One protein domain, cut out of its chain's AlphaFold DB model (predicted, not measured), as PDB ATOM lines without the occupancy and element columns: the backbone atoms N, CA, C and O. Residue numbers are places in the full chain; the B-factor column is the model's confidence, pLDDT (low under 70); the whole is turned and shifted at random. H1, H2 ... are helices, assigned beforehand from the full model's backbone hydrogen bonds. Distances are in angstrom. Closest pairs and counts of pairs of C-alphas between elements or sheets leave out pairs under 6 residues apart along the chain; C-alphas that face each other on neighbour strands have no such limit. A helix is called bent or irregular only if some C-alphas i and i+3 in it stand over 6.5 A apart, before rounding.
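What this domain is: This is residues 263 to 273 and 287 to 370 of the 842 residues of an uncharacterized protein of Rhizobiales bacterium TMED162 (UniProt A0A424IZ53). A 14-residue helix, H2, runs through the core, with H1 crossing it on one side and H3 and H5 packing on its other side, H3 near its first residues and H5 near its last. H6 runs nearly side by side with H3, the opposite way, and the small H4 lies by both; H1 makes one end of the longest axis. The printed part has 95 residues with six named helices, H1 to H6 in order along the chain, and no named strand; the class is all helix. It is compact, with a radius of gyration of the C-alphas of 12.7 A, and spans 41 by 28 by 20 A.

Where its parts are: H2 is residues 292 to 305, 19.7 A from first to last C-alpha, with C-alpha 292 at (193.843, 28.297, 147.185). H1 is residues 263 to 271, 12.6 A long, beginning at C-alpha 263 (198.608, 31.681, 136.897). H3 is residues 320 to 326, and H4 is residues 330 to 333. H5 is residues 339 to 348, 15.0 A long; it is irregular, with C-alphas 344 and 347 7.3 A apart. H6 is residues 357 to 366, 14.3 A long, ending at C-alpha 366 (207.274, 8.276, 143.492).

How they stand to each other: H2 is the hub, touching three other helices, and the helix packing is mostly crossed, with none of these three pairs at a shallow tilt. H3 touches H2 at a steep tilt of 61 degrees, opposite ways; the closest C-alphas, of Ala 293 and Ala 326, are 3.8 A apart. Residues 300 to 305 of H2 alone touch H5, at a steep tilt of 65 degrees, the same way, closest at the C-alphas of Ala 304 and Arg 347, 4.3 A. Residues 295 to 299 of H2 alone touch H1, about perpendicular at 80 degrees, closest at the C-alphas of Tyr 267 and Ala 295, 6.3 A. H3 and H6 are close but not clearly touching, at a shallow tilt of 19 degrees, opposite ways; their closest C-alphas, of Phe 323 and Met 360, are 7.0 A apart. H4 and H6 only just touch, with 3 pairs of C-alphas within 8 A, the closest those of Val 332 and Asn 361, 6.4 A. H2 and H6 are apart. In H1, H2, H3 and H6 every O i to N i+4 pair is within hydrogen-bond range, in H5 4 of 6 are, and H4 is too short for such a pair.

The domain as a whole: The C-alphas farthest apart, of Pro 273 and Phe 370, are 41.2 A apart. Residues 274 to 286 are not printed, and C-alphas 273 and 287 are 11.0 A apart across this cut. The link from H2 to H3, residues 306 to 319, is long. The mean pLDDT of the printed part is 90.2; residues 331 to 334 are under 70.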
ATOM      1  N   TRP A 263     199.307  32.969 136.811       92.56
ATOM      2  CA  TRP A 263     198.608  31.681 136.897       92.56
ATOM      3  C   TRP A 263     197.291  31.762 137.685       92.56
ATOM      4  O   TRP A 263     196.387  30.973 137.424       92.56
ATOM      5  N   GLN A 264     197.156  32.711 138.624       93.38
ATOM      6  CA  GLN A 264     195.893  32.948 139.335       93.38
ATOM      7  C   GLN A 264     194.862  33.610 138.419       93.38
ATOM      8  O   GLN A 264     193.679  33.312 138.548       93.38
ATOM      9  N   LEU A 265     195.296  34.473 137.492       92.56
ATOM     10  CA  LEU A 265     194.418  35.033 136.462       92.56
ATOM     11  C   LEU A 265     193.934  33.948 135.484       92.56
ATOM     12  O   LEU A 265     192.727  33.837 135.322       92.56
ATOM     13  N   ASP A 266     194.812  33.096 134.939       93.94
ATOM     14  CA  ASP A 266     194.410  31.972 134.054       93.94
ATOM     15  C   ASP A 266     193.493  30.971 134.804       93.94
ATOM     16  O   ASP A 266     192.463  30.537 134.287       93.94
ATOM     17  N   TYR A 267     193.765  30.691 136.092       94.62
ATOM     18  CA  TYR A 267     192.832  29.912 136.918       94.62
ATOM     19  C   TYR A 267     191.457  30.584 137.017       94.62
ATOM     20  O   TYR A 267     190.448  29.909 136.810       94.62
ATOM     21  N   LEU A 268     191.403  31.893 137.300       94.12
ATOM     22  CA  LEU A 268     190.149  32.649 137.345       94.12
ATOM     23  C   LEU A 268     189.432  32.629 135.989       94.12
ATOM     24  O   LEU A 268     188.233  32.376 135.969       94.12
ATOM     25  N   GLU A 269     190.134  32.801 134.868       94.44
ATOM     26  CA  GLU A 269     189.551  32.654 133.526       94.44
ATOM     27  C   GLU A 269     188.925  31.266 133.318       94.44
ATOM     28  O   GLU A 269     187.859  31.157 132.715       94.44
ATOM     29  N   SER A 270     189.521  30.211 133.884       93.56
ATOM     30  CA  SER A 270     188.987  28.845 133.789       93.56
ATOM     31  C   SER A 270     187.755  28.555 134.668       93.56
ATOM     32  O   SER A 270     187.094  27.538 134.447       93.56
ATOM     33  N   VAL A 271     187.434  29.412 135.652       93.75
ATOM     34  CA  VAL A 271     186.305  29.213 136.594       93.75
ATOM     35  C   VAL A 271     185.286  30.358 136.636       93.75
ATOM     36  O   VAL A 271     184.221  30.206 137.242       93.75
ATOM     37  N   LEU A 272     185.575  31.507 136.021       95.06
ATOM     38  CA  LEU A 272     184.612  32.598 135.875       95.06
ATOM     39  C   LEU A 272     183.499  32.170 134.907       95.06
ATOM     40  O   LEU A 272     183.790  31.683 133.816       95.06
ATOM     41  N   PRO A 273     182.215  32.337 135.268       94.12
ATOM     42  CA  PRO A 273     181.125  31.962 134.380       94.12
ATOM     43  C   PRO A 273     181.078  32.902 133.165       94.12
ATOM     44  O   PRO A 273     181.272  34.109 133.292       94.12
ATOM     45  N   LEU A 287     184.926  34.878 142.847       92.12
ATOM     46  CA  LEU A 287     186.074  35.448 143.569       92.12
ATOM     47  C   LEU A 287     186.007  35.169 145.081       92.12
ATOM     48  O   LEU A 287     187.011  34.782 145.678       92.12
ATOM     49  N   ASN A 288     184.831  35.317 145.700       90.62
ATOM     50  CA  ASN A 288     184.620  35.013 147.120       90.62
ATOM     51  C   ASN A 288     184.839  33.518 147.430       90.62
ATOM     52  O   ASN A 288     185.350  33.180 148.495       90.62
ATOM     53  N   ASN A 289     184.488  32.636 146.489       90.06
ATOM     54  CA  ASN A 289     184.651  31.184 146.591       90.06
ATOM     55  C   ASN A 289     186.033  30.681 146.119       90.06
ATOM     56  O   ASN A 289     186.231  29.469 145.995       90.06
ATOM     57  N   TYR A 290     186.996  31.573 145.848       91.62
ATOM     58  CA  TYR A 290     188.348  31.180 145.449       91.62
ATOM     59  C   TYR A 290     189.002  30.294 146.523       91.62
ATOM     60  O   TYR A 290     189.240  30.712 147.658       91.62
ATOM     61  N   SER A 291     189.332  29.064 146.130       90.19
ATOM     62  CA  SER A 291     190.032  28.078 146.948       90.19
ATOM     63  C   SER A 291     191.494  28.006 146.521       90.19
ATOM     64  O   SER A 291     191.802  27.543 145.422       90.19
ATOM     65  N   ALA A 292     192.403  28.412 147.412       89.81
ATOM     66  CA  ALA A 292     193.843  28.297 147.185       89.81
ATOM     67  C   ALA A 292     194.274  26.851 146.890       89.81
ATOM     68  O   ALA A 292     195.169  26.643 146.073       89.81
ATOM     69  N   ALA A 293     193.608  25.862 147.496       91.81
ATOM     70  CA  ALA A 293     193.887  24.452 147.256       91.81
ATOM     71  C   ALA A 293     193.476  24.008 145.850       91.81
ATOM     72  O   ALA A 293     194.282  23.443 145.114       91.81
ATOM     73  N   SER A 294     192.255  24.347 145.431       92.19
ATOM     74  CA  SER A 294     191.750  24.024 144.090       92.19
ATOM     75  C   SER A 294     192.570  24.713 142.995       92.19
ATOM     76  O   SER A 294     192.929  24.076 142.007       92.19
ATOM     77  N   ALA A 295     192.933  25.981 143.208       94.25
ATOM     78  CA  ALA A 295     193.771  26.748 142.292       94.25
ATOM     79  C   ALA A 295     195.200  26.178 142.200       94.25
ATOM     80  O   ALA A 295     195.745  26.043 141.107       94.25
ATOM     81  N   SER A 296     195.790  25.778 143.332       94.81
ATOM     82  CA  SER A 296     197.140  25.192 143.376       94.81
ATOM     83  C   SER A 296     197.186  23.794 142.746       94.81
ATOM     84  O   SER A 296     198.121  23.495 142.005       94.81
ATOM     85  N   ALA A 297     196.162  22.959 142.962       95.75
ATOM     86  CA  ALA A 297     196.023  21.663 142.294       95.75
ATOM     87  C   ALA A 297     195.865  21.829 140.772       95.75
ATOM     88  O   ALA A 297     196.566  21.185 139.991       95.75
ATOM     89  N   TRP A 298     194.997  22.744 140.331       96.38
ATOM     90  CA  TRP A 298     194.849  23.078 138.912       96.38
ATOM     91  C   TRP A 298     196.166  23.579 138.297       96.38
ATOM     92  O   TRP A 298     196.522  23.174 137.192       96.38
ATOM     93  N   TYR A 299     196.934  24.391 139.029       96.00
ATOM     94  CA  TYR A 299     198.222  24.902 138.560       96.00
ATOM     95  C   TYR A 299     199.273  23.789 138.438       96.00
ATOM     96  O   TYR A 299     199.981  23.734 137.434       96.00
ATOM     97  N   LEU A 300     199.321  22.845 139.386       96.25
ATOM     98  CA  LEU A 300     200.156  21.641 139.278       96.25
ATOM     99  C   LEU A 300     199.792  20.791 138.052       96.25
ATOM    100  O   LEU A 300     200.687  20.341 137.341       96.25
ATOM    101  N   TRP A 301     198.500  20.625 137.758       96.25
ATOM    102  CA  TRP A 301     198.041  19.951 136.538       96.25
ATOM    103  C   TRP A 301     198.437  20.703 135.255       96.25
ATOM    104  O   TRP A 301     198.896  20.077 134.298       96.25
ATOM    105  N   LYS A 302     198.341  22.039 135.230       95.75
ATOM    106  CA  LYS A 302     198.827  22.859 134.104       95.75
ATOM    107  C   LYS A 302     200.343  22.759 133.910       95.75
ATOM    108  O   LYS A 302     200.794  22.662 132.775       95.75
ATOM    109  N   ILE A 303     201.130  22.730 134.989       95.75
ATOM    110  CA  ILE A 303     202.585  22.505 134.916       95.75
ATOM    111  C   ILE A 303     202.892  21.093 134.388       95.75
ATOM    112  O   ILE A 303     203.757  20.936 133.528       95.75
ATOM    113  N   ALA A 304     202.174  20.070 134.865       95.00
ATOM    114  CA  ALA A 304     202.340  18.686 134.420       95.00
ATOM    115  C   ALA A 304     201.997  18.491 132.930       95.00
ATOM    116  O   ALA A 304     202.668  17.727 132.240       95.00
ATOM    117  N   SER A 305     200.973  19.193 132.435       92.69
ATOM    118  CA  SER A 305     200.497  19.100 131.047       92.69
ATOM    119  C   SER A 305     201.165  20.079 130.070       92.69
ATOM    120  O   SER A 305     200.989  19.926 128.860       92.69
ATOM    121  N   SER A 306     201.947  21.057 130.548       90.31
ATOM    122  CA  SER A 306     202.631  22.025 129.681       90.31
ATOM    123  C   SER A 306     203.985  21.527 129.160       90.31
ATOM    124  O   SER A 306     204.823  20.980 129.885       90.31
ATOM    125  N   SER A 307     204.241  21.813 127.881       87.44
ATOM    126  CA  SER A 307     205.551  21.674 127.238       87.44
ATOM    127  C   SER A 307     206.538  22.801 127.578       87.44
ATOM    128  O   SER A 307     207.710  22.704 127.214       87.44
ATOM    129  N   ASP A 308     206.095  23.870 128.246       83.44
ATOM    130  CA  ASP A 308     206.899  25.076 128.462       83.44
ATOM    131  C   ASP A 308     208.079  24.815 129.399       83.44
ATOM    132  O   ASP A 308     207.930  24.342 130.529       83.44
ATOM    133  N   THR A 309     209.285  25.154 128.947       83.12
ATOM    134  CA  THR A 309     210.518  25.020 129.738       83.12
ATOM    135  C   THR A 309     210.794  26.228 130.634       83.12
ATOM    136  O   THR A 309     211.577  26.110 131.573       83.12
ATOM    137  N   THR A 310     210.143  27.366 130.379       85.69
ATOM    138  CA  THR A 310     210.289  28.636 131.108       85.69
ATOM    139  C   THR A 310     208.943  29.369 131.197       85.69
ATOM    140  O   THR A 310     208.011  29.062 130.459       85.69
ATOM    141  N   GLY A 311     208.822  30.346 132.103       89.50
ATOM    142  CA  GLY A 311     207.602  31.146 132.267       89.50
ATOM    143  C   GLY A 311     206.593  30.546 133.252       89.50
ATOM    144  O   GLY A 311     206.975  29.860 134.203       89.50
ATOM    145  N   THR A 312     205.305  30.845 133.053       91.62
ATOM    146  CA  THR A 312     204.221  30.534 134.004       91.62
ATOM    147  C   THR A 312     204.099  29.039 134.301       91.62
ATOM    148  O   THR A 312     203.988  28.670 135.463       91.62
ATOM    149  N   TYR A 313     204.187  28.169 133.293       94.06
ATOM    150  CA  TYR A 313     203.978  26.721 133.456       94.06
ATOM    151  C   TYR A 313     205.270  25.897 133.441       94.06
ATOM    152  O   TYR A 313     205.247  24.689 133.208       94.06
ATOM    153  N   ALA A 314     206.409  26.532 133.732       93.44
ATOM    154  CA  ALA A 314     207.685  25.840 133.846       93.44
ATOM    155  C   ALA A 314     207.672  24.807 134.986       93.44
ATOM    156  O   ALA A 314     207.250  25.105 136.104       93.44
ATOM    157  N   ALA A 315     208.228  23.615 134.742       93.25
ATOM    158  CA  ALA A 315     208.322  22.555 135.753       93.25
ATOM    159  C   ALA A 315     209.069  22.978 137.034       93.25
ATOM    160  O   ALA A 315     208.743  22.502 138.116       93.25
ATOM    161  N   SER A 316     209.993  23.943 136.941       92.75
ATOM    162  CA  SER A 316     210.669  24.570 138.089       92.75
ATOM    163  C   SER A 316     209.730  25.266 139.081       92.75
ATOM    164  O   SER A 316     210.134  25.540 140.209       92.75
ATOM    165  N   ASN A 317     208.500  25.582 138.669       93.69
ATOM    166  CA  ASN A 317     207.507  26.234 139.519       93.69
ATOM    167  C   ASN A 317     206.790  25.213 140.421       93.69
ATOM    168  O   ASN A 317     206.270  25.598 141.470       93.69
ATOM    169  N   ALA A 318     206.799  23.921 140.066       93.75
ATOM    170  CA  ALA A 318     206.301  22.854 140.926       93.75
ATOM    171  C   ALA A 318     207.273  22.631 142.095       93.75
ATOM    172  O   ALA A 318     208.458  22.363 141.915       93.75
ATOM    173  N   ASN A 319     206.769  22.784 143.318       91.50
ATOM    174  CA  ASN A 319     207.567  22.749 144.541       91.50
ATOM    175  C   ASN A 319     206.708  22.280 145.725       91.50
ATOM    176  O   ASN A 319     205.476  22.328 145.659       91.50
ATOM    177  N   THR A 320     207.332  21.863 146.828       88.94
ATOM    178  CA  THR A 320     206.593  21.259 147.951       88.94
ATOM    179  C   THR A 320     205.626  22.222 148.648       88.94
ATOM    180  O   THR A 320     204.615  21.774 149.180       88.94
ATOM    181  N   ALA A 321     205.862  23.540 148.611       89.31
ATOM    182  CA  ALA A 321     204.910  24.508 149.159       89.31
ATOM    183  C   ALA A 321     203.637  24.611 148.300       89.31
ATOM    184  O   ALA A 321     202.551  24.750 148.857       89.31
ATOM    185  N   LEU A 322     203.748  24.474 146.973       91.88
ATOM    186  CA  LEU A 322     202.594  24.437 146.069       91.88
ATOM    187  C   LEU A 322     201.770  23.149 146.243       91.88
ATOM    188  O   LEU A 322     200.546  23.213 146.284       91.88
ATOM    189  N   PHE A 323     202.431  22.000 146.427       92.56
ATOM    190  CA  PHE A 323     201.764  20.739 146.784       92.56
ATOM    191  C   PHE A 323     201.035  20.831 148.132       92.56
ATOM    192  O   PHE A 323     199.864  20.463 148.229       92.56
ATOM    193  N   ASN A 324     201.679  21.385 149.162       89.88
ATOM    194  CA  ASN A 324     201.043  21.589 150.466       89.88
ATOM    195  C   ASN A 324     199.865  22.576 150.374       89.88
ATOM    196  O   ASN A 324     198.819  22.333 150.971       89.88
ATOM    197  N   ALA A 325     199.995  23.656 149.594       90.38
ATOM    198  CA  ALA A 325     198.906  24.602 149.344       90.38
ATOM    199  C   ALA A 325     197.721  23.947 148.619       90.38
ATOM    200  O   ALA A 325     196.578  24.254 148.945       90.38
ATOM    201  N   ALA A 326     197.988  23.018 147.694       92.00
ATOM    202  CA  ALA A 326     196.990  22.204 147.002       92.00
ATOM    203  C   ALA A 326     196.278  21.174 147.904       92.00
ATOM    204  O   ALA A 326     195.240  20.641 147.511       92.00
ATOM    205  N   GLY A 327     196.797  20.911 149.108       89.38
ATOM    206  CA  GLY A 327     196.225  19.973 150.078       89.38
ATOM    207  C   GLY A 327     196.983  18.650 150.231       89.38
ATOM    208  O   GLY A 327     196.431  17.717 150.806       89.38
ATOM    209  N   ALA A 328     198.221  18.538 149.736       90.06
ATOM    210  CA  ALA A 328     199.079  17.399 150.064       90.06
ATOM    211  C   ALA A 328     199.371  17.350 151.577       90.06
ATOM    212  O   ALA A 328     199.520  18.386 152.235       90.06
ATOM    213  N   SER A 329     199.473  16.144 152.138       82.38
ATOM    214  CA  SER A 329     199.643  15.976 153.585       82.38
ATOM    215  C   SER A 329     201.014  16.476 154.056       82.38
ATOM    216  O   SER A 329     202.057  16.144 153.493       82.38
ATOM    217  N   SER A 330     201.042  17.228 155.158       72.19
ATOM    218  CA  SER A 330     202.280  17.763 155.746       72.19
ATOM    219  C   SER A 330     203.244  16.676 156.245       72.19
ATOM    220  O   SER A 330     204.451  16.913 156.357       72.19
ATOM    221  N   ALA A 331     202.754  15.454 156.472       64.69
ATOM    222  CA  ALA A 331     203.588  14.293 156.762       64.69
ATOM    223  C   ALA A 331     204.245  13.690 155.496       64.69
ATOM    224  O   ALA A 331     205.145  12.859 155.611       64.69
ATOM    225  N   VAL A 332     203.853  14.115 154.288       67.81
ATOM    226  CA  VAL A 332     204.518  13.771 153.017       67.81
ATOM    227  C   VAL A 332     205.748  14.654 152.809       67.81
ATOM    228  O   VAL A 332     206.783  14.170 152.359       67.81
ATOM    229  N   THR A 333     205.716  15.920 153.248       63.34
ATOM    230  CA  THR A 333     206.928  16.766 153.315       63.34
ATOM    231  C   THR A 333     208.045  16.124 154.148       63.34
ATOM    232  O   THR A 333     209.223  16.309 153.842       63.34
ATOM    233  N   ALA A 334     207.700  15.311 155.155       69.44
ATOM    234  CA  ALA A 334     208.666  14.566 155.966       69.44
ATOM    235  C   ALA A 334     209.378  13.422 155.208       69.44
ATOM    236  O   ALA A 334     210.378  12.906 155.703       69.44
ATOM    237  N   LEU A 335     208.940  13.065 153.990       79.94
ATOM    238  CA  LEU A 335     209.695  12.173 153.100       79.94
ATOM    239  C   LEU A 335     211.030  12.790 152.642       79.94
ATOM    240  O   LEU A 335     211.915  12.063 152.197       79.94
ATOM    241  N   GLY A 336     211.190  14.117 152.735       82.94
ATOM    242  CA  GLY A 336     212.405  14.816 152.307       82.94
ATOM    243  C   GLY A 336     212.553  14.918 150.785       82.94
ATOM    244  O   GLY A 336     213.673  14.927 150.277       82.94
ATOM    245  N   VAL A 337     211.439  14.950 150.047       88.38
ATOM    246  CA  VAL A 337     211.427  15.191 148.594       88.38
ATOM    247  C   VAL A 337     211.974  16.586 148.303       88.38
ATOM    248  O   VAL A 337     211.542  17.571 148.907       88.38
ATOM    249  N   THR A 338     212.916  16.682 147.368       90.19
ATOM    250  CA  THR A 338     213.484  17.968 146.947       90.19
ATOM    251  C   THR A 338     212.665  18.601 145.820       90.19
ATOM    252  O   THR A 338     212.112  17.905 144.972       90.19
ATOM    253  N   ASN A 339     212.654  19.937 145.739       90.88
ATOM    254  CA  ASN A 339     212.033  20.649 144.612       90.88
ATOM    255  C   ASN A 339     212.642  20.248 143.253       90.88
ATOM    256  O   ASN A 339     211.955  20.306 142.241       90.88
ATOM    257  N   ALA A 340     213.909  19.821 143.225       91.56
ATOM    258  CA  ALA A 340     214.566  19.342 142.011       91.56
ATOM    259  C   ALA A 340     213.971  18.015 141.505       91.56
ATOM    260  O   ALA A 340     213.788  17.870 140.302       91.56
ATOM    261  N   GLN A 341     213.627  17.089 142.410       92.69
ATOM    262  CA  GLN A 341     212.914  15.851 142.065       92.69
ATOM    263  C   GLN A 341     211.501  16.167 141.561       92.69
ATOM    264  O   GLN A 341     211.147  15.791 140.451       92.69
ATOM    265  N   ILE A 342     210.742  16.985 142.302       93.06
ATOM    266  CA  ILE A 342     209.398  17.427 141.884       93.06
ATOM    267  C   ILE A 342     209.429  18.023 140.467       93.06
ATOM    268  O   ILE A 342     208.625  17.640 139.623       93.06
ATOM    269  N   ALA A 343     210.373  18.925 140.182       92.50
ATOM    270  CA  ALA A 343     210.504  19.557 138.871       92.50
ATOM    271  C   ALA A 343     210.983  18.603 137.756       92.50
ATOM    272  O   ALA A 343     210.710  18.871 136.584       92.50
ATOM    273  N   ALA A 344     211.688  17.516 138.087       92.25
ATOM    274  CA  ALA A 344     212.052  16.478 137.125       92.25
ATOM    275  C   ALA A 344     210.833  15.617 136.751       92.25
ATOM    276  O   ALA A 344     210.573  15.403 135.565       92.25
ATOM    277  N   ASP A 345     210.053  15.210 137.754       92.44
ATOM    278  CA  ASP A 345     209.060  14.141 137.615       92.44
ATOM    279  C   ASP A 345     207.638  14.660 137.311       92.44
ATOM    280  O   ASP A 345     206.791  13.919 136.809       92.44
ATOM    281  N   ILE A 346     207.341  15.947 137.561       93.88
ATOM    282  CA  ILE A 346     205.975  16.502 137.432       93.88
ATOM    283  C   ILE A 346     205.369  16.338 136.031       93.88
ATOM    284  O   ILE A 346     204.162  16.132 135.915       93.88
ATOM    285  N   ARG A 347     206.180  16.362 134.962       92.25
ATOM    286  CA  ARG A 347     205.690  16.156 133.583       92.25
ATOM    287  C   ARG A 347     205.414  14.689 133.235       92.25
ATOM    288  O   ARG A 347     204.703  14.421 132.272       92.25
ATOM    289  N   THR A 348     205.942  13.742 134.007       90.62
ATOM    290  CA  THR A 348     205.661  12.301 133.871       90.62
ATOM    291  C   THR A 348     204.614  11.801 134.872       90.62
ATOM    292  O   THR A 348     204.238  10.638 134.816       90.62
ATOM    293  N   SER A 349     204.072  12.685 135.719       89.88
ATOM    294  CA  SER A 349     203.057  12.392 136.750       89.88
ATOM    295  C   SER A 349     201.731  11.797 136.249       89.88
ATOM    296  O   SER A 349     200.930  11.315 137.048       89.88
ATOM    297  N   GLY A 350     201.443  11.878 134.946       87.00
ATOM    298  CA  GLY A 350     200.207  11.355 134.358       87.00
ATOM    299  C   GLY A 350     198.924  12.092 134.771       87.00
ATOM    300  O   GLY A 350     197.834  11.566 134.551       87.00
ATOM    301  N   PHE A 351     199.015  13.294 135.359       92.06
ATOM    302  CA  PHE A 351     197.842  14.064 135.787       92.06
ATOM    303  C   PHE A 351     196.945  14.440 134.591       92.06
ATOM    304  O   PHE A 351     197.267  15.321 133.795       92.06
ATOM    305  N   THR A 352     195.779  13.798 134.481       89.19
ATOM    306  CA  THR A 352     194.767  14.085 133.445       89.19
ATOM    307  C   THR A 352     193.801  15.207 133.834       89.19
ATOM    308  O   THR A 352     193.154  15.790 132.965       89.19
ATOM    309  N   SER A 353     193.734  15.546 135.121       93.75
ATOM    310  CA  SER A 353     192.986  16.668 135.695       93.75
ATOM    311  C   SER A 353     193.715  17.205 136.936       93.75
ATOM    312  O   SER A 353     194.752  16.666 137.329       93.75
ATOM    313  N   ALA A 354     193.177  18.256 137.568       94.50
ATOM    314  CA  ALA A 354     193.655  18.733 138.867       94.50
ATOM    315  C   ALA A 354     193.711  17.566 139.887       94.50
ATOM    316  O   ALA A 354     192.672  16.951 140.153       94.50
ATOM    317  N   PRO A 355     194.890  17.232 140.447       94.12
ATOM    318  CA  PRO A 355     195.053  16.076 141.317       94.12
ATOM    319  C   PRO A 355     194.405  16.317 142.685       94.12
ATOM    320  O   PRO A 355     194.439  17.419 143.228       94.12
ATOM    321  N   ASN A 356     193.842  15.260 143.268       92.50
ATOM    322  CA  ASN A 356     193.392  15.269 144.660       92.50
ATOM    323  C   ASN A 356     194.551  14.939 145.622       92.50
ATOM    324  O   ASN A 356     195.644  14.568 145.187       92.50
ATOM    325  N   GLU A 357     194.304  15.033 146.934       90.69
ATOM    326  CA  GLU A 357     195.290  14.713 147.980       90.69
ATOM    327  C   GLU A 357     195.975  13.353 147.760       90.69
ATOM    328  O   GLU A 357     197.199  13.266 147.809       90.69
ATOM    329  N   THR A 358     195.218  12.288 147.478       90.19
ATOM    330  CA  THR A 358     195.784  10.942 147.293       90.19
ATOM    331  C   THR A 358     196.739  10.880 146.103       90.19
ATOM    332  O   THR A 358     197.831  10.327 146.223       90.19
ATOM    333  N   VAL A 359     196.356  11.475 144.969       91.50
ATOM    334  CA  VAL A 359     197.186  11.526 143.755       91.50
ATOM    335  C   VAL A 359     198.458  12.343 144.000       91.50
ATOM    336  O   VAL A 359     199.546  11.904 143.634       91.50
ATOM    337  N   MET A 360     198.353  13.483 144.688       92.00
ATOM    338  CA  MET A 360     199.510  14.304 145.059       92.00
ATOM    339  C   MET A 360     200.467  13.598 146.027       92.00
ATOM    340  O   MET A 360     201.681  13.628 145.825       92.00
ATOM    341  N   ASN A 361     199.938  12.942 147.062       91.06
ATOM    342  CA  ASN A 361     200.743  12.238 148.060       91.06
ATOM    343  C   ASN A 361     201.472  11.027 147.441       91.06
ATOM    344  O   ASN A 361     202.621  10.753 147.797       91.06
ATOM    345  N   ASN A 362     200.838  10.330 146.490       89.81
ATOM    346  CA  ASN A 362     201.467   9.245 145.732       89.81
ATOM    347  C   ASN A 362     202.544   9.776 144.771       89.81
ATOM    348  O   ASN A 362     203.659   9.269 144.805       89.81
ATOM    349  N   PHE A 363     202.281  10.855 144.024       91.81
ATOM    350  CA  PHE A 363     203.301  11.496 143.181       91.81
ATOM    351  C   PHE A 363     204.549  11.903 143.984       91.81
ATOM    352  O   PHE A 363     205.672  11.636 143.574       91.81
ATOM    353  N   LEU A 364     204.374  12.510 145.164       91.50
ATOM    354  CA  LEU A 364     205.499  12.858 146.041       91.50
ATOM    355  C   LEU A 364     206.217  11.620 146.610       91.50
ATOM    356  O   LEU A 364     207.393  11.698 146.962       91.50
ATOM    357  N   THR A 365     205.532  10.479 146.696       90.31
ATOM    358  CA  THR A 365     206.143   9.197 147.067       90.31
ATOM    359  C   THR A 365     207.013   8.673 145.919       90.31
ATOM    360  O   THR A 365     208.185   8.372 146.133       90.31
ATOM    361  N   GLU A 366     206.512   8.672 144.687       89.06
ATOM    362  CA  GLU A 366     207.274   8.276 143.492       89.06
ATOM    363  C   GLU A 366     208.473   9.215 143.257       89.06
ATOM    364  O   GLU A 366     209.610   8.752 143.186       89.06
ATOM    365  N   ALA A 367     208.277  10.538 143.327       90.25
ATOM    366  CA  ALA A 367     209.344  11.541 143.214       90.25
ATOM    367  C   ALA A 367     210.403  11.466 144.337       90.25
ATOM    368  O   ALA A 367     211.504  12.010 144.218       90.25
ATOM    369  N   ARG A 368     210.122  10.779 145.457       89.62
ATOM    370  CA  ARG A 368     211.153  10.478 146.467       89.62
ATOM    371  C   ARG A 368     212.131   9.391 145.996       89.62
ATOM    372  O   ARG A 368     213.234   9.321 146.539       89.62
ATOM    373  N   GLY A 369     211.738   8.573 145.021       88.06
ATOM    374  CA  GLY A 369     212.451   7.385 144.552       88.06
ATOM    375  C   GLY A 369     211.876   6.060 145.069       88.06
ATOM    376  O   GLY A 369     212.580   5.054 145.029       88.06
ATOM    377  N   PHE A 370     210.638   6.036 145.581       87.94
ATOM    378  CA  PHE A 370     209.912   4.770 145.753       87.94
ATOM    379  C   PHE A 370     209.452   4.252 144.377       87.94
ATOM    380  O   PHE A 370     209.199   5.046 143.478       87.94
TER     381      PHE A 370